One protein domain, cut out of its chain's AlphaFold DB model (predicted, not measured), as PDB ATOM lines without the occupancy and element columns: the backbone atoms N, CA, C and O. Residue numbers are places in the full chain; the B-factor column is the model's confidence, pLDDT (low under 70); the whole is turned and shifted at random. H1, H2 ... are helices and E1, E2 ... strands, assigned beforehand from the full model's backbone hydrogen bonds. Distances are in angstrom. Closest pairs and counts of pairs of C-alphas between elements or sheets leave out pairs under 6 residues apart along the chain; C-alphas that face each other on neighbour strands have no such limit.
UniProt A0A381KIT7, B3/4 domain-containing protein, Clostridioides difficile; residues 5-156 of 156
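This is residues 5 to 156 of the 156 residues of the protein "B3/4 domain-containing protein" of Clostridioides difficile (UniProt A0A381KIT7). Three helices pack together on one side of the model: H2 and H5 run side by side, and H4 crosses the later part of each. From near H4, helix H3 reaches toward the other side, where the short helix H1, the small strand E1 and the two-stranded hairpin E2 and E3 lie, while two long stretches, residues 14 to 32 and 113 to 127, run between the two sides. The printed part has 152 residues, with the named elements in the order H1 H2 H3 H4 H5 E1 E2 E3; the sheet order is E2 - E3, antiparallel. The class is mostly helix, though under half of the residues are in named elements. The whole is compact, with a radius of gyration of the C-alphas of 16.4 A and spans of 41 by 39 by 28 A.

Look first at E2, residues 138 to 140, and E3, residues 146 to 148, an antiparallel hairpin at 159 degrees; N 139 and O 147 are 3.0 A apart, within hydrogen-bond range. E1, residues 128 to 130, pairs with no named strand, but residues 5 to 6 pair with residues 129 to 130, parallel. E1 and H1, residues 8 to 13, come closest at the C-alphas of Leu 10 and Phe 130, 7.7 A apart. H3, residues 59 to 70, is close to H1 but not clearly touching, the closest C-alphas being Arg 13 and Glu 70 at 6.4 A. H3 is also close to but not clearly touching H4, residues 81 to 90, with the C-alphas of Ile 61 and Glu 83 at 6.4 A. H5, residues 100 to 112, touches H4 with residues 106 to 110 alone, about perpendicular at 86 degrees; the closest C-alphas, Ser 82 and Ser 109, are 5.1 A apart. H2, residues 33 to 49, touches H5 with residues 35 to 39 alone, at a shallow tilt of 26 degrees, the same way; Ile 39 and Leu 107 have the closest C-alphas, 6.4 A. H2 touches H4 with residues 43 to 47 alone, about perpendicular at 75 degrees, closest at the C-alphas of Asn 47 and Ile 90, 5.2 A. Every O i to N i+4 pair is within hydrogen-bond range in H2, H3, H4 and H5, and 1 of 2 in H1.

Find C-alpha 138 at (148.299, 103.661, 125.349), where E2 begins; E3 ends at C-alpha 148, (147.572, 103.439, 120.917). H2 begins at C-alpha 33, (110.432, 103.146, 131.398), and runs 24.2 A. H5 runs 18.0 A, H3 16.3 A, H4 14.4 A and H1 8.7 A.

The C-alphas of Glu 12 and Glu 33 are the two farthest apart, at 44.4 A. The printed part has no cut. The links H1 to H2 and H5 to E1 are long. Mean pLDDT of the printed part is 88.1; residues 142 to 156 are under 70.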
ATOM      1  N   SER A   5     141.623 119.351 137.150       94.94
ATOM      2  CA  SER A   5     142.192 120.500 136.451       94.94
ATOM      3  C   SER A   5     142.212 120.296 134.936       94.94
ATOM      4  O   SER A   5     142.071 119.185 134.424       94.94
ATOM      5  N   ILE A   6     142.355 121.403 134.205       95.19
ATOM      6  CA  ILE A   6     142.610 121.396 132.764       95.19
ATOM      7  C   ILE A   6     144.081 121.737 132.565       95.19
ATOM      8  O   ILE A   6     144.504 122.809 133.007       95.19
ATOM      9  N   ASP A   7     144.804 120.852 131.881       95.12
ATOM     10  CA  ASP A   7     146.220 121.014 131.562       95.12
ATOM     11  C   ASP A   7     146.456 122.278 130.731       95.12
ATOM     12  O   ASP A   7     145.707 122.575 129.790       95.12
ATOM     13  N   ASP A   8     147.526 123.001 131.034       94.31
ATOM     14  CA  ASP A   8     147.917 124.177 130.270       94.31
ATOM     15  C   ASP A   8     148.309 123.798 128.840       94.31
ATOM     16  O   ASP A   8     147.921 124.502 127.914       94.31
ATOM     17  N   LYS A   9     148.884 122.609 128.613       91.75
ATOM     18  CA  LYS A   9     149.125 122.069 127.263       91.75
ATOM     19  C   LYS A   9     147.850 122.002 126.417       91.75
ATOM     20  O   LYS A   9     147.877 122.214 125.202       91.75
ATOM     21  N   LEU A  10     146.715 121.674 127.041       92.62
ATOM     22  CA  LEU A  10     145.427 121.646 126.353       92.62
ATOM     23  C   LEU A  10     144.914 123.068 126.102       92.62
ATOM     24  O   LEU A  10     144.436 123.344 125.002       92.62
ATOM     25  N   LYS A  11     145.053 123.980 127.069       94.12
ATOM     26  CA  LYS A  11     144.658 125.390 126.902       94.12
ATOM     27  C   LYS A  11     145.513 126.134 125.882       94.12
ATOM     28  O   LYS A  11     144.983 126.971 125.169       94.12
ATOM     29  N   GLU A  12     146.797 125.825 125.765       93.69
ATOM     30  CA  GLU A  12     147.679 126.412 124.753       93.69
ATOM     31  C   GLU A  12     147.180 126.107 123.338       93.69
ATOM     32  O   GLU A  12     147.186 126.979 122.471       93.69
ATOM     33  N   ARG A  13     146.691 124.883 123.105       91.62
ATOM     34  CA  ARG A  13     146.129 124.476 121.808       91.62
ATOM     35  C   ARG A  13     144.668 124.874 121.626       91.62
ATOM     36  O   ARG A  13     144.229 125.101 120.503       91.62
ATOM     37  N   TRP A  14     143.900 124.923 122.710       93.81
ATOM     38  CA  TRP A  14     142.493 125.308 122.700       93.81
ATOM     39  C   TRP A  14     142.148 126.169 123.927       93.81
ATOM     40  O   TRP A  14     141.617 125.655 124.917       93.81
ATOM     41  N   PRO A  15     142.396 127.494 123.876       93.69
ATOM     42  CA  PRO A  15     142.256 128.384 125.041       93.69
ATOM     43  C   PRO A  15     140.850 128.425 125.640       93.69
ATOM     44  O   PRO A  15     140.668 128.678 126.830       93.69
ATOM     45  N   ASN A  16     139.843 128.128 124.819       91.06
ATOM     46  CA  ASN A  16     138.439 128.118 125.214       91.06
ATOM     47  C   ASN A  16     137.990 126.787 125.835       91.06
ATOM     48  O   ASN A  16     136.795 126.598 126.052       91.06
ATOM     49  N   ALA A  17     138.907 125.857 126.123       92.75
ATOM     50  CA  ALA A  17     138.568 124.598 126.772       92.75
ATOM     51  C   ALA A  17     137.875 124.837 128.123       92.75
ATOM     52  O   ALA A  17     138.371 125.558 128.992       92.75
ATOM     53  N   LYS A  18     136.718 124.198 128.300       93.12
ATOM     54  CA  LYS A  18     135.949 124.196 129.544       93.12
ATOM     55  C   LYS A  18     135.594 122.765 129.908       93.12
ATOM     56  O   LYS A  18     135.328 121.947 129.030       93.12
ATOM     57  N   LEU A  19     135.546 122.496 131.206       92.62
ATOM     58  CA  LEU A  19     135.148 121.210 131.752       92.62
ATOM     59  C   LEU A  19     134.044 121.433 132.786       92.62
ATOM     60  O   LEU A  19     134.223 122.184 133.741       92.62
ATOM     61  N   GLY A  20     132.892 120.801 132.564       92.75
ATOM     62  CA  GLY A  20     131.816 120.726 133.546       92.75
ATOM     63  C   GLY A  20     131.904 119.404 134.298       92.75
ATOM     64  O   GLY A  20     131.922 118.345 133.672       92.75
ATOM     65  N   CYS A  21     131.943 119.454 135.629       92.69
ATOM     66  CA  CYS A  21     132.027 118.262 136.469       92.69
ATOM     67  C   CYS A  21     130.836 118.196 137.422       92.69
ATOM     68  O   CYS A  21     130.555 119.145 138.151       92.69
ATOM     69  N   ILE A  22     130.159 117.048 137.440       92.06
ATOM     70  CA  ILE A  22     129.099 116.738 138.399       92.06
ATOM     71  C   ILE A  22     129.493 115.441 139.098       92.06
ATOM     72  O   ILE A  22     129.764 114.434 138.446       92.06
ATOM     73  N   GLN A  23     129.510 115.461 140.429       92.25
ATOM     74  CA  GLN A  23     129.732 114.276 141.248       92.25
ATOM     75  C   GLN A  23     128.462 113.970 142.037       92.25
ATOM     76  O   GLN A  23     127.968 114.813 142.781       92.25
ATOM     77  N   ALA A  24     127.952 112.748 141.902       92.44
ATOM     78  CA  ALA A  24     126.759 112.293 142.603       92.44
ATOM     79  C   ALA A  24     126.922 110.844 143.074       92.44
ATOM     80  O   ALA A  24     127.652 110.056 142.470       92.44
ATOM     81  N   LYS A  25     126.219 110.487 144.153       94.31
ATOM     82  CA  LYS A  25     126.031 109.089 144.551       94.31
ATOM     83  C   LYS A  25     124.832 108.547 143.785       94.31
ATOM     84  O   LYS A  25     123.723 109.038 143.957       94.31
ATOM     85  N   VAL A  26     125.069 107.555 142.938       93.88
ATOM     86  CA  VAL A  26     124.043 106.945 142.091       93.88
ATOM     87  C   VAL A  26     124.137 105.428 142.175       93.88
ATOM     88  O   VAL A  26     125.225 104.877 142.342       93.88
ATOM     89  N   ALA A  27     122.996 104.755 142.052       95.38
ATOM     90  CA  ALA A  27     122.934 103.307 141.915       95.38
ATOM     91  C   ALA A  27     122.784 102.940 140.435       95.38
ATOM     92  O   ALA A  27     121.919 103.481 139.739       95.38
ATOM     93  N   VAL A  28     123.630 102.022 139.968       95.62
ATOM     94  CA  VAL A  28     123.528 101.463 138.618       95.62
ATOM     95  C   VAL A  28     122.409 100.430 138.622       95.62
ATOM     96  O   VAL A  28     122.484  99.441 139.342       95.62
ATOM     97  N   ASN A  29     121.381 100.671 137.819       96.88
ATOM     98  CA  ASN A  29     120.197  99.831 137.708       96.88
ATOM     99  C   ASN A  29     119.777  99.708 136.240       96.88
ATOM    100  O   ASN A  29     120.244 100.451 135.372       96.88
ATOM    101  N   LYS A  30     118.832  98.808 135.965       97.50
ATOM    102  CA  LYS A  30     118.110  98.826 134.692       97.50
ATOM    103  C   LYS A  30     117.427 100.188 134.511       97.50
ATOM    104  O   LYS A  30     116.883 100.744 135.467       97.50
ATOM    105  N   SER A  31     117.463 100.715 133.291       97.06
ATOM    106  CA  SER A  31     116.759 101.951 132.951       97.06
ATOM    107  C   SER A  31     115.259 101.824 133.179       97.06
ATOM    108  O   SER A  31     114.650 100.814 132.821       97.06
ATOM    109  N   SER A  32     114.678 102.853 133.795       96.81
ATOM    110  CA  SER A  32     113.235 102.944 133.999       96.81
ATOM    111  C   SER A  32     112.526 103.247 132.682       96.81
ATOM    112  O   SER A  32     113.089 103.895 131.801       96.81
ATOM    113  N   GLU A  33     111.262 102.842 132.572       97.38
ATOM    114  CA  GLU A  33     110.432 103.146 131.398       97.38
ATOM    115  C   GLU A  33     110.352 104.650 131.139       97.38
ATOM    116  O   GLU A  33     110.481 105.084 130.001       97.38
ATOM    117  N   LYS A  34     110.260 105.459 132.202       97.62
ATOM    118  CA  LYS A  34     110.284 106.922 132.101       97.62
ATOM    119  C   LYS A  34     111.530 107.439 131.372       97.62
ATOM    120  O   LYS A  34     111.402 108.278 130.489       97.62
ATOM    121  N   LEU A  35     112.718 106.947 131.734       96.94
ATOM    122  CA  LEU A  35     113.972 107.363 131.097       96.94
ATOM    123  C   LEU A  35     114.027 106.915 129.632       96.94
ATOM    124  O   LEU A  35     114.460 107.675 128.773       96.94
ATOM    125  N   ILE A  36     113.581 105.691 129.349       97.31
ATOM    126  CA  ILE A  36     113.548 105.165 127.980       97.31
ATOM    127  C   ILE A  36     112.584 105.974 127.106       97.31
ATOM    128  O   ILE A  36     112.948 106.340 125.992       97.31
ATOM    129  N   ASN A  37     111.402 106.311 127.619       97.00
ATOM    130  CA  ASN A  37     110.430 107.131 126.902       97.00
ATOM    131  C   ASN A  37     110.984 108.533 126.623       97.00
ATOM    132  O   ASN A  37     110.940 108.971 125.479       97.00
ATOM    133  N   GLU A  38     111.611 109.182 127.610       97.31
ATOM    134  CA  GLU A  38     112.247 110.494 127.416       97.31
ATOM    135  C   GLU A  38     113.349 110.453 126.339       97.31
ATOM    136  O   GLU A  38     113.496 111.382 125.542       97.31
ATOM    137  N   ILE A  39     114.125 109.368 126.289       96.62
ATOM    138  CA  ILE A  39     115.142 109.167 125.253       96.62
ATOM    139  C   ILE A  39     114.497 109.005 123.879       96.62
ATOM    140  O   ILE A  39     114.959 109.631 122.925       96.62
ATOM    141  N   ASN A  40     113.453 108.183 123.770       96.06
ATOM    142  CA  ASN A  40     112.769 107.925 122.505       96.06
ATOM    143  C   ASN A  40     112.113 109.199 121.957       96.06
ATOM    144  O   ASN A  40     112.361 109.551 120.809       96.06
ATOM    145  N   GLU A  41     111.400 109.949 122.796       96.25
ATOM    146  CA  GLU A  41     110.794 111.237 122.430       96.25
ATOM    147  C   GLU A  41     111.838 112.230 121.899       96.25
ATOM    148  O   GLU A  41     111.632 112.918 120.892       96.25
ATOM    149  N   PHE A  42     113.008 112.289 122.543       96.25
ATOM    150  CA  PHE A  42     114.084 113.162 122.085       96.25
ATOM    151  C   PHE A  42     114.740 112.657 120.790       96.25
ATOM    152  O   PHE A  42     115.129 113.457 119.937       96.25
ATOM    153  N   CYS A  43     114.841 111.338 120.608       95.69
ATOM    154  CA  CYS A  43     115.305 110.744 119.356       95.69
ATOM    155  C   CYS A  43     114.356 111.077 118.197       95.69
ATOM    156  O   CYS A  43     114.826 111.458 117.124       95.69
ATOM    157  N   ASP A  44     113.045 111.001 118.421       95.38
ATOM    158  CA  ASP A  44     112.031 111.370 117.432       95.38
ATOM    159  C   ASP A  44     112.118 112.855 117.077       95.38
ATOM    160  O   ASP A  44     112.117 113.215 115.900       95.38
ATOM    161  N   THR A  45     112.324 113.712 118.082       94.81
ATOM    162  CA  THR A  45     112.559 115.148 117.878       94.81
ATOM    163  C   THR A  45     113.775 115.396 116.979       94.81
ATOM    164  O   THR A  45     113.702 116.184 116.033       94.81
ATOM    165  N   ILE A  46     114.898 114.709 117.220       94.56
ATOM    166  CA  ILE A  46     116.098 114.796 116.370       94.56
ATOM    167  C   ILE A  46     115.800 114.313 114.944       94.56
ATOM    168  O   ILE A  46     116.171 114.989 113.987       94.56
ATOM    169  N   ASN A  47     115.125 113.172 114.792       93.81
ATOM    170  CA  ASN A  47     114.806 112.589 113.486       93.81
ATOM    171  C   ASN A  47     113.909 113.492 112.632       93.81
ATOM    172  O   ASN A  47     114.046 113.515 111.412       93.81
ATOM    173  N   GLN A  48     113.003 114.239 113.263       93.12
ATOM    174  CA  GLN A  48     112.102 115.168 112.579       93.12
ATOM    175  C   GLN A  48     112.773 116.503 112.223       93.12
ATOM    176  O   GLN A  48     112.367 117.152 111.261       93.12
ATOM    177  N   SER A  49     113.786 116.925 112.986       92.00
ATOM    178  CA  SER A  49     114.372 118.270 112.884       92.00
ATOM    179  C   SER A  49     115.728 118.335 112.178       92.00
ATOM    180  O   SER A  49     116.124 119.416 111.742       92.00
ATOM    181  N   LEU A  50     116.452 117.220 112.054       92.38
ATOM    182  CA  LEU A  50     117.829 117.211 111.559       92.38
ATOM    183  C   LEU A  50     118.052 116.178 110.457       92.38
ATOM    184  O   LEU A  50     117.632 115.027 110.546       92.38
ATOM    185  N   LYS A  51     118.831 116.570 109.446       92.06
ATOM    186  CA  LYS A  51     119.367 115.661 108.430       92.06
ATOM    187  C   LYS A  51     120.847 115.397 108.669       92.06
ATOM    188  O   LYS A  51     121.557 116.181 109.299       92.06
ATOM    189  N   VAL A  52     121.348 114.298 108.107       89.12
ATOM    190  CA  VAL A  52     122.755 113.877 108.252       89.12
ATOM    191  C   VAL A  52     123.747 114.964 107.814       89.12
ATOM    192  O   VAL A  52     124.812 115.107 108.419       89.12
ATOM    193  N   GLU A  53     123.395 115.716 106.774       90.81
ATOM    194  CA  GLU A  53     124.172 116.822 106.201       90.81
ATOM    195  C   GLU A  53     124.232 118.076 107.088       90.81
ATOM    196  O   GLU A  53     125.160 118.876 106.958       90.81
ATOM    197  N   ASP A  54     123.301 118.226 108.033       91.12
ATOM    198  CA  ASP A  54     123.227 119.389 108.921       91.12
ATOM    199  C   ASP A  54     123.987 119.187 110.231       91.12
ATOM    200  O   ASP A  54     124.366 120.155 110.884       91.12
ATOM    201  N   ILE A  55     124.307 117.941 110.590       92.38
ATOM    202  CA  ILE A  55     124.980 117.605 111.855       92.38
ATOM    203  C   ILE A  55     126.288 118.386 112.019       92.38
ATOM    204  O   ILE A  55     126.581 118.895 113.097       92.38
ATOM    205  N   THR A  56     127.084 118.503 110.953       91.69
ATOM    206  CA  THR A  56     128.366 119.228 110.998       91.69
ATOM    207  C   THR A  56     128.208 120.746 110.975       91.69
ATOM    208  O   THR A  56     129.198 121.447 111.175       91.69
ATOM    209  N   LYS A  57     126.999 121.251 110.705       93.12
ATOM    210  CA  LYS A  57     126.666 122.678 110.710       93.12
ATOM    211  C   LYS A  57     126.209 123.157 112.090       93.12
ATOM    212  O   LYS A  57     126.246 124.353 112.334       93.12
ATOM    213  N   LEU A  58     125.822 122.246 112.989       94.69
ATOM    214  CA  LEU A  58     125.469 122.581 114.369       94.69
ATOM    215  C   LEU A  58     126.676 123.193 115.085       94.69
ATOM    216  O   LEU A  58     127.710 122.532 115.199       94.69
ATOM    217  N   ASP A  59     126.533 124.412 115.611       95.19
ATOM    218  CA  ASP A  59     127.648 125.195 116.166       95.19
ATOM    219  C   ASP A  59     128.476 124.418 117.190       95.19
ATOM    220  O   ASP A  59     129.698 124.382 117.106       95.19
ATOM    221  N   LYS A  60     127.814 123.700 118.102       94.38
ATOM    222  CA  LYS A  60     128.476 122.916 119.155       94.38
ATOM    223  C   LYS A  60     129.238 121.700 118.617       94.38
ATOM    224  O   LYS A  60     130.309 121.362 119.111       94.38
ATOM    225  N   ILE A  61     128.711 121.052 117.576       94.69
ATOM    226  CA  ILE A  61     129.405 119.945 116.900       94.69
ATOM    227  C   ILE A  61     130.582 120.489 116.093       94.69
ATOM    228  O   ILE A  61     131.667 119.912 116.123       94.69
ATOM    229  N   LYS A  62     130.395 121.610 115.394       94.81
ATOM    230  CA  LYS A  62     131.457 122.299 114.660       94.81
ATOM    231  C   LYS A  62     132.592 122.720 115.597       94.81
ATOM    232  O   LYS A  62     133.747 122.454 115.279       94.81
ATOM    233  N   ASP A  63     132.266 123.288 116.753       93.94
ATOM    234  CA  ASP A  63     133.223 123.673 117.793       93.94
ATOM    235  C   ASP A  63     134.037 122.468 118.287       93.94
ATOM    236  O   ASP A  63     135.265 122.460 118.205       93.94
ATOM    237  N   ALA A  64     133.360 121.374 118.649       91.94
ATOM    238  CA  ALA A  64     134.021 120.143 119.074       91.94
ATOM    239  C   ALA A  64     134.928 119.535 117.984       91.94
ATOM    240  O   ALA A  64     136.014 119.021 118.273       91.94
ATOM    241  N   ARG A  65     134.507 119.602 116.714       92.94
ATOM    242  CA  ARG A  65     135.311 119.157 115.564       92.94
ATOM    243  C   ARG A  65     136.546 120.032 115.366       92.94
ATOM    244  O   ARG A  65     137.607 119.487 115.068       92.94
ATOM    245  N   ASN A  66     136.421 121.346 115.538       93.38
ATOM    246  CA  ASN A  66     137.545 122.278 115.468       93.38
ATOM    247  C   ASN A  66     138.542 122.009 116.594       93.38
ATOM    248  O   ASN A  66     139.717 121.811 116.305       93.38
ATOM    249  N   ALA A  67     138.073 121.858 117.836       91.69
ATOM    250  CA  ALA A  67     138.928 121.487 118.959       91.69
ATOM    251  C   ALA A  67     139.696 120.185 118.674       91.69
ATOM    252  O   ALA A  67     140.909 120.118 118.832       91.69
ATOM    253  N   TYR A  68     139.029 119.145 118.160       89.69
ATOM    254  CA  TYR A  68     139.701 117.894 117.792       89.69
ATOM    255  C   TYR A  68     140.759 118.092 116.702       89.69
ATOM    256  O   TYR A  68     141.821 117.473 116.778       89.69
ATOM    257  N   LYS A  69     140.482 118.943 115.709       90.69
ATOM    258  CA  LYS A  69     141.421 119.280 114.637       90.69
ATOM    259  C   LYS A  69     142.665 119.990 115.179       90.69
ATOM    260  O   LYS A  69     143.766 119.546 114.864       90.69
ATOM    261  N   GLU A  70     142.497 121.011 116.018       91.00
ATOM    262  CA  GLU A  70     143.611 121.739 116.653       91.00
ATOM    263  C   GLU A  70     144.449 120.829 117.558       91.00
ATOM    264  O   GLU A  70     145.672 120.926 117.634       91.00
ATOM    265  N   LEU A  71     143.808 119.840 118.177       88.06
ATOM    266  CA  LEU A  71     144.488 118.823 118.969       88.06
ATOM    267  C   LEU A  71     145.137 117.711 118.131       88.06
ATOM    268  O   LEU A  71     145.664 116.763 118.705       88.06
ATOM    269  N   GLY A  72     145.126 117.806 116.798       86.31
ATOM    270  CA  GLY A  72     145.810 116.885 115.884       86.31
ATOM    271  C   GLY A  72     144.994 115.662 115.445       86.31
ATOM    272  O   GLY A  72     145.523 114.777 114.765       86.31
ATOM    273  N   LYS A  73     143.698 115.589 115.777       81.69
ATOM    274  CA  LYS A  73     142.804 114.518 115.305       81.69
ATOM    275  C   LYS A  73     142.178 114.857 113.961       81.69
ATOM    276  O   LYS A  73     141.864 115.999 113.661       81.69
ATOM    277  N   ASN A  74     141.871 113.815 113.190       85.38
ATOM    278  CA  ASN A  74     140.970 113.926 112.045       85.38
ATOM    279  C   ASN A  74     139.505 113.784 112.523       85.38
ATOM    280  O   ASN A  74     139.108 112.662 112.864       85.38
ATOM    281  N   PRO A  75     138.680 114.853 112.505       84.12
ATOM    282  CA  PRO A  75     137.310 114.811 113.034       84.12
ATOM    283  C   PRO A  75     136.348 113.947 112.204       84.12
ATOM    284  O   PRO A  75     135.262 113.593 112.656       84.12
ATOM    285  N   SER A  76     136.712 113.597 110.968       84.12
ATOM    286  CA  SER A  76     135.929 112.675 110.135       84.12
ATOM    287  C   SER A  76     136.192 111.210 110.494       84.12
ATOM    288  O   SER A  76     135.308 110.371 110.318       84.12
ATOM    289  N   ARG A  77     137.381 110.904 111.035       82.69
ATOM    290  CA  ARG A  77     137.758 109.563 111.513       82.69
ATOM    291  C   ARG A  77     137.397 109.345 112.982       82.69
ATOM    292  O   ARG A  77     136.960 108.255 113.339       82.69
ATOM    293  N   TYR A  78     137.567 110.371 113.814       82.62
ATOM    294  CA  TYR A  78     137.329 110.323 115.255       82.62
ATOM    295  C   TYR A  78     136.295 111.372 115.641       82.62
ATOM    296  O   TYR A  78     136.617 112.543 115.815       82.62
ATOM    297  N   ARG A  79     135.042 110.930 115.750       87.94
ATOM    298  CA  ARG A  79     133.915 111.776 116.147       87.94
ATOM    299  C   ARG A  79     133.810 111.839 117.666       87.94
ATOM    300  O   ARG A  79     134.143 110.865 118.344       87.94
ATOM    301  N   THR A  80     133.307 112.953 118.185       91.50
ATOM    302  CA  THR A  80     132.856 113.025 119.577       91.50
ATOM    303  C   THR A  80     131.661 112.106 119.805       91.50
ATOM    304  O   THR A  80     130.954 111.734 118.862       91.50
ATOM    305  N   SER A  81     131.419 111.740 121.067       91.38
ATOM    306  CA  SER A  81     130.253 110.932 121.430       91.38
ATOM    307  C   SER A  81     128.948 111.616 121.013       91.38
ATOM    308  O   SER A  81     128.108 110.953 120.415       91.38
ATOM    309  N   SER A  82     128.810 112.931 121.214       94.25
ATOM    310  CA  SER A  82     127.622 113.683 120.794       94.25
ATOM    311  C   SER A  82     127.367 113.590 119.284       94.25
ATOM    312  O   SER A  82     126.266 113.222 118.877       94.25
ATOM    313  N   GLU A  83     128.385 113.812 118.439       95.25
ATOM    314  CA  GLU A  83     128.241 113.678 116.978       95.25
ATOM    315  C   GLU A  83     127.879 112.236 116.581       95.25
ATOM    316  O   GLU A  83     127.012 112.014 115.733       95.25
ATOM    317  N   ALA A  84     128.538 111.241 117.182       93.62
ATOM    318  CA  ALA A  84     128.299 109.833 116.876       93.62
ATOM    319  C   ALA A  84     126.877 109.382 117.254       93.62
ATOM    320  O   ALA A  84     126.248 108.657 116.482       93.62
ATOM    321  N   LEU A  85     126.367 109.826 118.407       95.44
ATOM    322  CA  LEU A  85     125.025 109.504 118.893       95.44
ATOM    323  C   LEU A  85     123.945 110.168 118.031       95.44
ATOM    324  O   LEU A  85     123.045 109.475 117.565       95.44
ATOM    325  N   VAL A  86     124.075 111.464 117.722       96.06
ATOM    326  CA  VAL A  86     123.124 112.175 116.844       96.06
ATOM    327  C   VAL A  86     123.061 111.523 115.460       96.06
ATOM    328  O   VAL A  86     121.979 111.253 114.944       96.06
ATOM    329  N   ARG A  87     124.214 111.169 114.873       95.12
ATOM    330  CA  ARG A  87     124.263 110.424 113.602       95.12
ATOM    331  C   ARG A  87     123.553 109.081 113.684       95.12
ATOM    332  O   ARG A  87     122.901 108.684 112.724       95.12
ATOM    333  N   ARG A  88     123.721 108.360 114.792       95.06
ATOM    334  CA  ARG A  88     123.102 107.050 114.995       95.06
ATOM    335  C   ARG A  88     121.576 107.159 115.024       95.06
ATOM    336  O   ARG A  88     120.918 106.344 114.381       95.06
ATOM    337  N   ILE A  89     121.051 108.174 115.710       95.50
ATOM    338  CA  ILE A  89     119.615 108.466 115.789       95.50
ATOM    339  C   ILE A  89     119.052 108.726 114.388       95.50
ATOM    340  O   ILE A  89     118.191 107.969 113.954       95.50
ATOM    341  N   ILE A  90     119.642 109.672 113.646       94.62
ATOM    342  CA  ILE A  90     119.196 110.068 112.291       94.62
ATOM    343  C   ILE A  90     119.271 108.906 111.284       94.62
ATOM    344  O   ILE A  90     118.532 108.859 110.307       94.62
ATOM    345  N   GLN A  91     120.146 107.927 111.518       93.12
ATOM    346  CA  GLN A  91     120.226 106.699 110.719       93.12
ATOM    347  C   GLN A  91     119.171 105.640 111.091       93.12
ATOM    348  O   GLN A  91     119.273 104.508 110.620       93.12
ATOM    349  N   GLY A  92     118.214 105.953 111.969       90.38
ATOM    350  CA  GLY A  92     117.165 105.031 112.411       90.38
ATOM    351  C   GLY A  92     117.658 103.908 113.328       90.38
ATOM    352  O   GLY A  92     116.963 102.918 113.522       90.38
ATOM    353  N   LYS A  93     118.869 104.020 113.892       90.50
ATOM    354  CA  LYS A  93     119.477 102.959 114.720       90.50
ATOM    355  C   LYS A  93     119.185 103.102 116.216       90.50
ATOM    356  O   LYS A  93     119.673 102.277 116.996       90.50
ATOM    357  N   GLY A  94     118.477 104.167 116.604       88.88
ATOM    358  CA  GLY A  94     118.192 104.517 117.995       88.88
ATOM    359  C   GLY A  94     119.449 104.647 118.860       88.88
ATOM    360  O   GLY A  94     120.577 104.736 118.360       88.88
ATOM    361  N   LEU A  95     119.266 104.624 120.177       91.75
ATOM    362  CA  LEU A  95     120.361 104.559 121.142       91.75
ATOM    363  C   LEU A  95     120.509 103.158 121.738       91.75
ATOM    364  O   LEU A  95     119.624 102.314 121.636       91.75
ATOM    365  N   TYR A  96     121.678 102.901 122.317       83.94
ATOM    366  CA  TYR A  96     121.913 101.682 123.082       83.94
ATOM    367  C   TYR A  96     121.182 101.758 124.422       83.94
ATOM    368  O   TYR A  96     121.162 102.821 125.040       83.94
ATOM    369  N   THR A  97     120.690 100.612 124.885       91.31
ATOM    370  CA  THR A  97     120.152 100.446 126.237       91.31
ATOM    371  C   THR A  97     121.046  99.480 126.999       91.31
ATOM    372  O   THR A  97     121.162  98.312 126.627       91.31
ATOM    373  N   ILE A  98     121.717  99.977 128.032       93.62
ATOM    374  CA  ILE A  98     122.700  99.261 128.844       93.62
ATOM    375  C   ILE A  98     122.307  99.362 130.323       93.62
ATOM    376  O   ILE A  98     122.064  98.340 130.961       93.62
ATOM    377  N   ASN A  99     122.272 100.575 130.878       95.81
ATOM    378  CA  ASN A  99     121.837 100.865 132.247       95.81
ATOM    379  C   ASN A  99     121.523 102.360 132.419       95.81
ATOM    380  O   ASN A  99     122.011 103.205 131.665       95.81
ATOM    381  N   ASN A 100     120.794 102.693 133.485       96.69
ATOM    382  CA  ASN A 100     120.330 104.055 133.766       96.69
ATOM    383  C   ASN A 100     121.424 105.128 133.661       96.69
ATOM    384  O   ASN A 100     121.162 106.214 133.154       96.69
ATOM    385  N   ILE A 101     122.652 104.842 134.091       95.88
ATOM    386  CA  ILE A 101     123.749 105.815 134.056       95.88
ATOM    387  C   ILE A 101     124.243 106.052 132.626       95.88
ATOM    388  O   ILE A 101     124.468 107.198 132.235       95.88
ATOM    389  N   VAL A 102     124.391 104.990 131.831       94.25
ATOM    390  CA  VAL A 102     124.817 105.099 130.427       94.25
ATOM    391  C   VAL A 102     123.762 105.825 129.595       94.25
ATOM    392  O   VAL A 102     124.100 106.700 128.798       94.25
ATOM    393  N   GLU A 103     122.489 105.517 129.820       96.06
ATOM    394  CA  GLU A 103     121.371 106.163 129.139       96.06
ATOM    395  C   GLU A 103     121.260 107.653 129.489       96.06
ATOM    396  O   GLU A 103     121.135 108.480 128.586       96.06
ATOM    397  N   ILE A 104     121.402 108.023 130.767       95.88
ATOM    398  CA  ILE A 104     121.434 109.432 131.194       95.88
ATOM    399  C   ILE A 104     122.621 110.166 130.558       95.88
ATOM    400  O   ILE A 104     122.447 111.263 130.029       95.88
ATOM    401  N   ASN A 105     123.816 109.567 130.557       95.62
ATOM    402  CA  ASN A 105     124.998 110.163 129.930       95.62
ATOM    403  C   ASN A 105     124.767 110.430 128.431       95.62
ATOM    404  O   ASN A 105     125.004 111.534 127.934       95.62
ATOM    405  N   ASN A 106     124.229 109.440 127.714       95.62
ATOM    406  CA  ASN A 106     123.904 109.578 126.297       95.62
ATOM    407  C   ASN A 106     122.843 110.660 126.058       95.62
ATOM    408  O   ASN A 106     123.007 111.459 125.138       95.62
ATOM    409  N   LEU A 107     121.802 110.728 126.897       96.38
ATOM    410  CA  LEU A 107     120.748 111.741 126.812       96.38
ATOM    411  C   LEU A 107     121.299 113.161 127.012       96.38
ATOM    412  O   LEU A 107     120.979 114.062 126.237       96.38
ATOM    413  N   ILE A 108     122.171 113.371 128.003       95.94
ATOM    414  CA  ILE A 108     122.823 114.671 128.228       95.94
ATOM    415  C   ILE A 108     123.717 115.030 127.031       95.94
ATOM    416  O   ILE A 108     123.700 116.173 126.570       95.94
ATOM    417  N   SER A 109     124.460 114.062 126.490       95.88
ATOM    418  CA  SER A 109     125.334 114.258 125.326       95.88
ATOM    419  C   SER A 109     124.559 114.721 124.086       95.88
ATOM    420  O   SER A 109     124.948 115.693 123.435       95.88
ATOM    421  N   ILE A 110     123.409 114.107 123.783       95.56
ATOM    422  CA  ILE A 110     122.582 114.509 122.631       95.56
ATOM    423  C   ILE A 110     121.799 115.804 122.879       95.56
ATOM    424  O   ILE A 110     121.687 116.613 121.964       95.56
ATOM    425  N   LYS A 111     121.309 116.053 124.104       95.81
ATOM    426  CA  LYS A 111     120.601 117.301 124.448       95.81
ATOM    427  C   LYS A 111     121.534 118.509 124.415       95.81
ATOM    428  O   LYS A 111     121.175 119.576 123.924       95.81
ATOM    429  N   SER A 112     122.743 118.351 124.946       95.06
ATOM    430  CA  SER A 112     123.722 119.436 125.011       95.06
ATOM    431  C   SER A 112     124.487 119.625 123.705       95.06
ATOM    432  O   SER A 112     124.946 120.740 123.468       95.06
ATOM    433  N   LEU A 113     124.596 118.575 122.879       95.50
ATOM    434  CA  LEU A 113     125.497 118.426 121.728       95.50
ATOM    435  C   LEU A 113     126.996 118.454 122.077       95.50
ATOM    436  O   LEU A 113     127.836 118.432 121.173       95.50
ATOM    437  N   TYR A 114     127.355 118.426 123.361       93.88
ATOM    438  CA  TYR A 114     128.737 118.285 123.816       93.88
ATOM    439  C   TYR A 114     129.036 116.835 124.210       93.88
ATOM    440  O   TYR A 114     128.145 116.133 124.687       93.88
ATOM    441  N   PRO A 115     130.277 116.354 124.022       92.12
ATOM    442  CA  PRO A 115     130.655 115.038 124.514       92.12
ATOM    443  C   PRO A 115     130.597 115.001 126.042       92.12
ATOM    444  O   PRO A 115     131.153 115.869 126.710       92.12
ATOM    445  N   VAL A 116     129.971 113.957 126.583       93.12
ATOM    446  CA  VAL A 116     129.907 113.703 128.027       93.12
ATOM    447  C   VAL A 116     130.471 112.316 128.335       93.12
ATOM    448  O   VAL A 116     130.306 111.366 127.560       93.12
ATOM    449  N   GLY A 117     131.193 112.229 129.452       91.56
ATOM    450  CA  GLY A 117     131.769 111.007 130.001       91.56
ATOM    451  C   GLY A 117     131.273 110.763 131.424       91.56
ATOM    452  O   GLY A 117     130.876 111.686 132.132       91.56
ATOM    453  N   THR A 118     131.289 109.505 131.860       92.56
ATOM    454  CA  THR A 118     130.932 109.133 133.232       92.56
ATOM    455  C   THR A 118     131.933 108.123 133.762       92.56
ATOM    456  O   THR A 118     132.277 107.162 133.076       92.56
ATOM    457  N   TYR A 119     132.392 108.345 134.993       91.62
ATOM    458  CA  TYR A 119     133.486 107.597 135.599       91.62
ATOM    459  C   TYR A 119     133.116 107.179 137.020       91.62
ATOM    460  O   TYR A 119     132.445 107.915 137.746       91.62
ATOM    461  N   ASN A 120     133.571 105.995 137.430       91.56
ATOM    462  CA  ASN A 120     133.452 105.575 138.820       91.56
ATOM    463  C   ASN A 120     134.557 106.240 139.648       91.56
ATOM    464  O   ASN A 120     135.726 105.886 139.513       91.56
ATOM    465  N   VAL A 121     134.162 107.156 140.532       91.69
ATOM    466  CA  VAL A 121     135.055 107.903 141.428       91.69
ATOM    467  C   VAL A 121     135.973 106.995 142.246       91.69
ATOM    468  O   VAL A 121     137.135 107.335 142.422       91.69
ATOM    469  N   SER A 122     135.506 105.824 142.699       90.88
ATOM    470  CA  SER A 122     136.343 104.919 143.505       90.88
ATOM    471  C   SER A 122     137.489 104.275 142.722       90.88
ATOM    472  O   SER A 122     138.363 103.658 143.321       90.88
ATOM    473  N   LYS A 123     137.479 104.400 141.391       90.88
ATOM    474  CA  LYS A 123     138.525 103.906 140.491       90.88
ATOM    475  C   LYS A 123     139.400 105.027 139.920       90.88
ATOM    476  O   LYS A 123     140.230 104.749 139.060       90.88
ATOM    477  N   LEU A 124     139.185 106.276 140.335       90.38
ATOM    478  CA  LEU A 124     139.984 107.417 139.896       90.38
ATOM    479  C   LEU A 124     141.118 107.685 140.887       90.38
ATOM    480  O   LEU A 124     140.932 107.599 142.099       90.38
ATOM    481  N   HIS A 125     142.282 108.050 140.354       90.50
ATOM    482  CA  HIS A 125     143.416 108.529 141.139       90.50
ATOM    483  C   HIS A 125     143.473 110.053 141.034       90.50
ATOM    484  O   HIS A 125     143.491 110.591 139.932       90.50
ATOM    485  N   SER A 126     143.452 110.733 142.179       89.06
ATOM    486  CA  SER A 126     143.499 112.197 142.260       89.06
ATOM    487  C   SER A 126     144.957 112.678 142.350       89.06
ATOM    488  O   SER A 126     145.736 112.018 143.042       89.06
ATOM    489  N   PRO A 127     145.324 113.825 141.744       92.81
ATOM    490  CA  PRO A 127     144.485 114.702 140.921       92.81
ATOM    491  C   PRO A 127     144.220 114.130 139.521       92.81
ATOM    492  O   PRO A 127     145.040 113.406 138.960       92.81
ATOM    493  N   VAL A 128     143.067 114.481 138.952       92.62
ATOM    494  CA  VAL A 128     142.703 114.142 137.571       92.62
ATOM    495  C   VAL A 128     142.970 115.351 136.681       92.62
ATOM    496  O   VAL A 128     142.474 116.443 136.941       92.62
ATOM    497  N   CYS A 129     143.726 115.142 135.604       93.56
ATOM    498  CA  CYS A 129     144.079 116.195 134.660       93.56
ATOM    499  C   CYS A 129     143.445 115.934 133.289       93.56
ATOM    500  O   CYS A 129     143.655 114.878 132.689       93.56
ATOM    501  N   PHE A 130     142.679 116.905 132.792       92.75
ATOM    502  CA  PHE A 130     142.116 116.912 131.446       92.75
ATOM    503  C   PHE A 130     143.167 117.426 130.458       92.75
ATOM    504  O   PHE A 130     143.433 118.630 130.395       92.75
ATOM    505  N   THR A 131     143.789 116.510 129.713       91.88
ATOM    506  CA  THR A 131     144.981 116.796 128.899       91.88
ATOM    507  C   THR A 131     144.925 116.173 127.500       91.88
ATOM    508  O   THR A 131     143.990 115.456 127.144       91.88
ATOM    509  N   VAL A 132     145.939 116.470 126.685       87.12
ATOM    510  CA  VAL A 132     146.194 115.874 125.372       87.12
ATOM    511  C   VAL A 132     147.209 114.748 125.538       87.12
ATOM    512  O   VAL A 132     148.377 115.019 125.818       87.12
ATOM    513  N   GLY A 133     146.783 113.503 125.317       82.56
ATOM    514  CA  GLY A 133     147.683 112.351 125.402       82.56
ATOM    515  C   GLY A 133     148.784 112.386 124.347       82.56
ATOM    516  O   GLY A 133     148.566 112.857 123.227       82.56
ATOM    517  N   ASP A 134     149.959 111.894 124.711       81.00
ATOM    518  CA  ASP A 134     151.188 111.980 123.932       81.00
ATOM    519  C   ASP A 134     151.361 110.860 122.914       81.00
ATOM    520  O   ASP A 134     150.681 109.834 122.920       81.00
ATOM    521  N   GLU A 135     152.255 111.082 121.953       79.94
ATOM    522  CA  GLU A 135     152.552 110.061 120.958       79.94
ATOM    523  C   GLU A 135     153.124 108.804 121.625       79.94
ATOM    524  O   GLU A 135     154.025 108.867 122.454       79.94
ATOM    525  N   GLY A 136     152.598 107.639 121.250       78.75
ATOM    526  CA  GLY A 136     153.055 106.358 121.778       78.75
ATOM    527  C   GLY A 136     152.401 105.931 123.088       78.75
ATOM    528  O   GLY A 136     152.470 104.736 123.392       78.75
ATOM    529  N   GLU A 137     151.700 106.830 123.790       82.50
ATOM    530  CA  GLU A 137     150.876 106.460 124.941       82.50
ATOM    531  C   GLU A 137     149.865 105.376 124.551       82.50
ATOM    532  O   GLU A 137     149.578 105.129 123.367       82.50
ATOM    533  N   GLN A 138     149.322 104.680 125.548       79.75
ATOM    534  CA  GLN A 138     148.299 103.661 125.349       79.75
ATOM    535  C   GLN A 138     147.321 103.659 126.509       79.75
ATOM    536  O   GLN A 138     147.693 103.889 127.655       79.75
ATOM    537  N   TYR A 139     146.069 103.328 126.214       78.81
ATOM    538  CA  TYR A 139     145.090 103.034 127.249       78.81
ATOM    539  C   TYR A 139     144.199 101.862 126.843       78.81
ATOM    540  O   TYR A 139     143.909 101.637 125.659       78.81
ATOM    541  N   LYS A 140     143.745 101.108 127.846       75.75
ATOM    542  CA  LYS A 140     142.771 100.033 127.665       75.75
ATOM    543  C   LYS A 140     141.377 100.652 127.565       75.75
ATOM    544  O   LYS A 140     140.914 101.311 128.491       75.75
ATOM    545  N   GLY A 141     140.720 100.476 126.420       74.94
ATOM    546  CA  GLY A 141     139.344 100.922 126.222       74.94
ATOM    547  C   GLY A 141     138.330 100.061 126.981       74.94
ATOM    548  O   GLY A 141     138.649  98.975 127.457       74.94
ATOM    549  N   ILE A 142     137.078 100.524 127.019       67.06
ATOM    550  CA  ILE A 142     135.958  99.852 127.711       67.06
ATOM    551  C   ILE A 142     135.736  98.416 127.197       67.06
ATOM    552  O   ILE A 142     135.405  97.529 127.971       67.06
ATOM    553  N   TRP A 143     135.987  98.168 125.909       61.62
ATOM    554  CA  TRP A 143     135.876  96.845 125.274       61.62
ATOM    555  C   TRP A 143     137.192  96.060 125.277       61.62
ATOM    556  O   TRP A 143     137.467  95.307 124.349       61.62
ATOM    557  N   GLU A 144     138.068  96.342 126.238       62.81
ATOM    558  CA  GLU A 144     139.407  95.756 126.388       62.81
ATOM    559  C   GLU A 144     140.376  95.965 125.216       62.81
ATOM    560  O   GLU A 144     141.533  95.552 125.274       62.81
ATOM    561  N   ARG A 145     139.954  96.683 124.172       61.31
ATOM    562  CA  ARG A 145     140.812  97.046 123.051       61.31
ATOM    563  C   ARG A 145     141.860  98.060 123.500       61.31
ATOM    564  O   ARG A 145     141.513  99.137 123.989       61.31
ATOM    565  N   ILE A 146     143.129  97.738 123.269       65.38
ATOM    566  CA  ILE A 146     144.242  98.671 123.461       65.38
ATOM    567  C   ILE A 146     144.148  99.756 122.387       65.38
ATOM    568  O   ILE A 146     144.183  99.471 121.187       65.38
ATOM    569  N   ASN A 147     144.015 101.010 122.813       62.94
ATOM    570  CA  ASN A 147     144.101 102.161 121.923       62.94
ATOM    571  C   ASN A 147     145.491 102.778 122.083       62.94
ATOM    572  O   ASN A 147     145.863 103.198 123.177       62.94
ATOM    573  N   LYS A 148     146.251 102.810 120.983       53.22
ATOM    574  CA  LYS A 148     147.572 103.439 120.917       53.22
ATOM    575  C   LYS A 148     147.458 104.846 120.346       53.22
ATOM    576  O   LYS A 148     146.849 105.041 119.288       53.22
ATOM    577  N   TYR A 149     148.072 105.805 121.023       61.09
ATOM    578  CA  TYR A 149     148.160 107.179 120.565       61.09
ATOM    579  C   TYR A 149     149.176 107.239 119.422       61.09
ATOM    580  O   TYR A 149     150.344 106.884 119.574       61.09
ATOM    581  N   ARG A 150     148.703 107.597 118.224       47.06
ATOM    582  CA  ARG A 150     149.515 107.610 116.992       47.06
ATOM    583  C   ARG A 150     150.059 108.997 116.624       47.06
ATOM    584  O   ARG A 150     150.833 109.076 115.684       47.06
ATOM    585  N   LYS A 151     149.620 110.037 117.344       43.22
ATOM    586  CA  LYS A 151     150.093 111.436 117.412       43.22
ATOM    587  C   LYS A 151     149.555 112.030 118.728       43.22
ATOM    588  O   LYS A 151     148.570 111.483 119.230       43.22
ATOM    589  N   SER A 152     150.182 113.083 119.268       37.72
ATOM    590  CA  SER A 152     149.805 113.750 120.537       37.72
ATOM    591  C   SER A 152     148.372 114.312 120.469       37.72
ATOM    592  O   SER A 152     148.173 115.452 120.039       37.72
ATOM    593  N   SER A 153     147.362 113.460 120.702       35.47
ATOM    594  CA  SER A 153     145.981 113.683 120.252       35.47
ATOM    595  C   SER A 153     144.931 112.688 120.807       35.47
ATOM    596  O   SER A 153     144.203 112.104 120.007       35.47
ATOM    597  N   TYR A 154     144.730 112.513 122.124       39.94
ATOM    598  CA  TYR A 154     143.360 112.312 122.665       39.94
ATOM    599  C   TYR A 154     143.148 113.089 123.962       39.94
ATOM    600  O   TYR A 154     144.000 113.078 124.833       39.94
ATOM    601  N   ILE A 155     141.988 113.743 124.041       35.97
ATOM    602  CA  ILE A 155     141.411 114.271 125.270       35.97
ATOM    603  C   ILE A 155     140.891 113.080 126.094       35.97
ATOM    604  O   ILE A 155     140.054 112.335 125.569       35.97
ATOM    605  N   VAL A 156     141.386 112.902 127.322       35.44
ATOM    606  CA  VAL A 156     140.821 111.994 128.345       35.44
ATOM    607  C   VAL A 156     139.880 112.773 129.238       35.44
ATOM    608  O   VAL A 156     140.326 113.845 129.687       35.44
TER     609      VAL A 156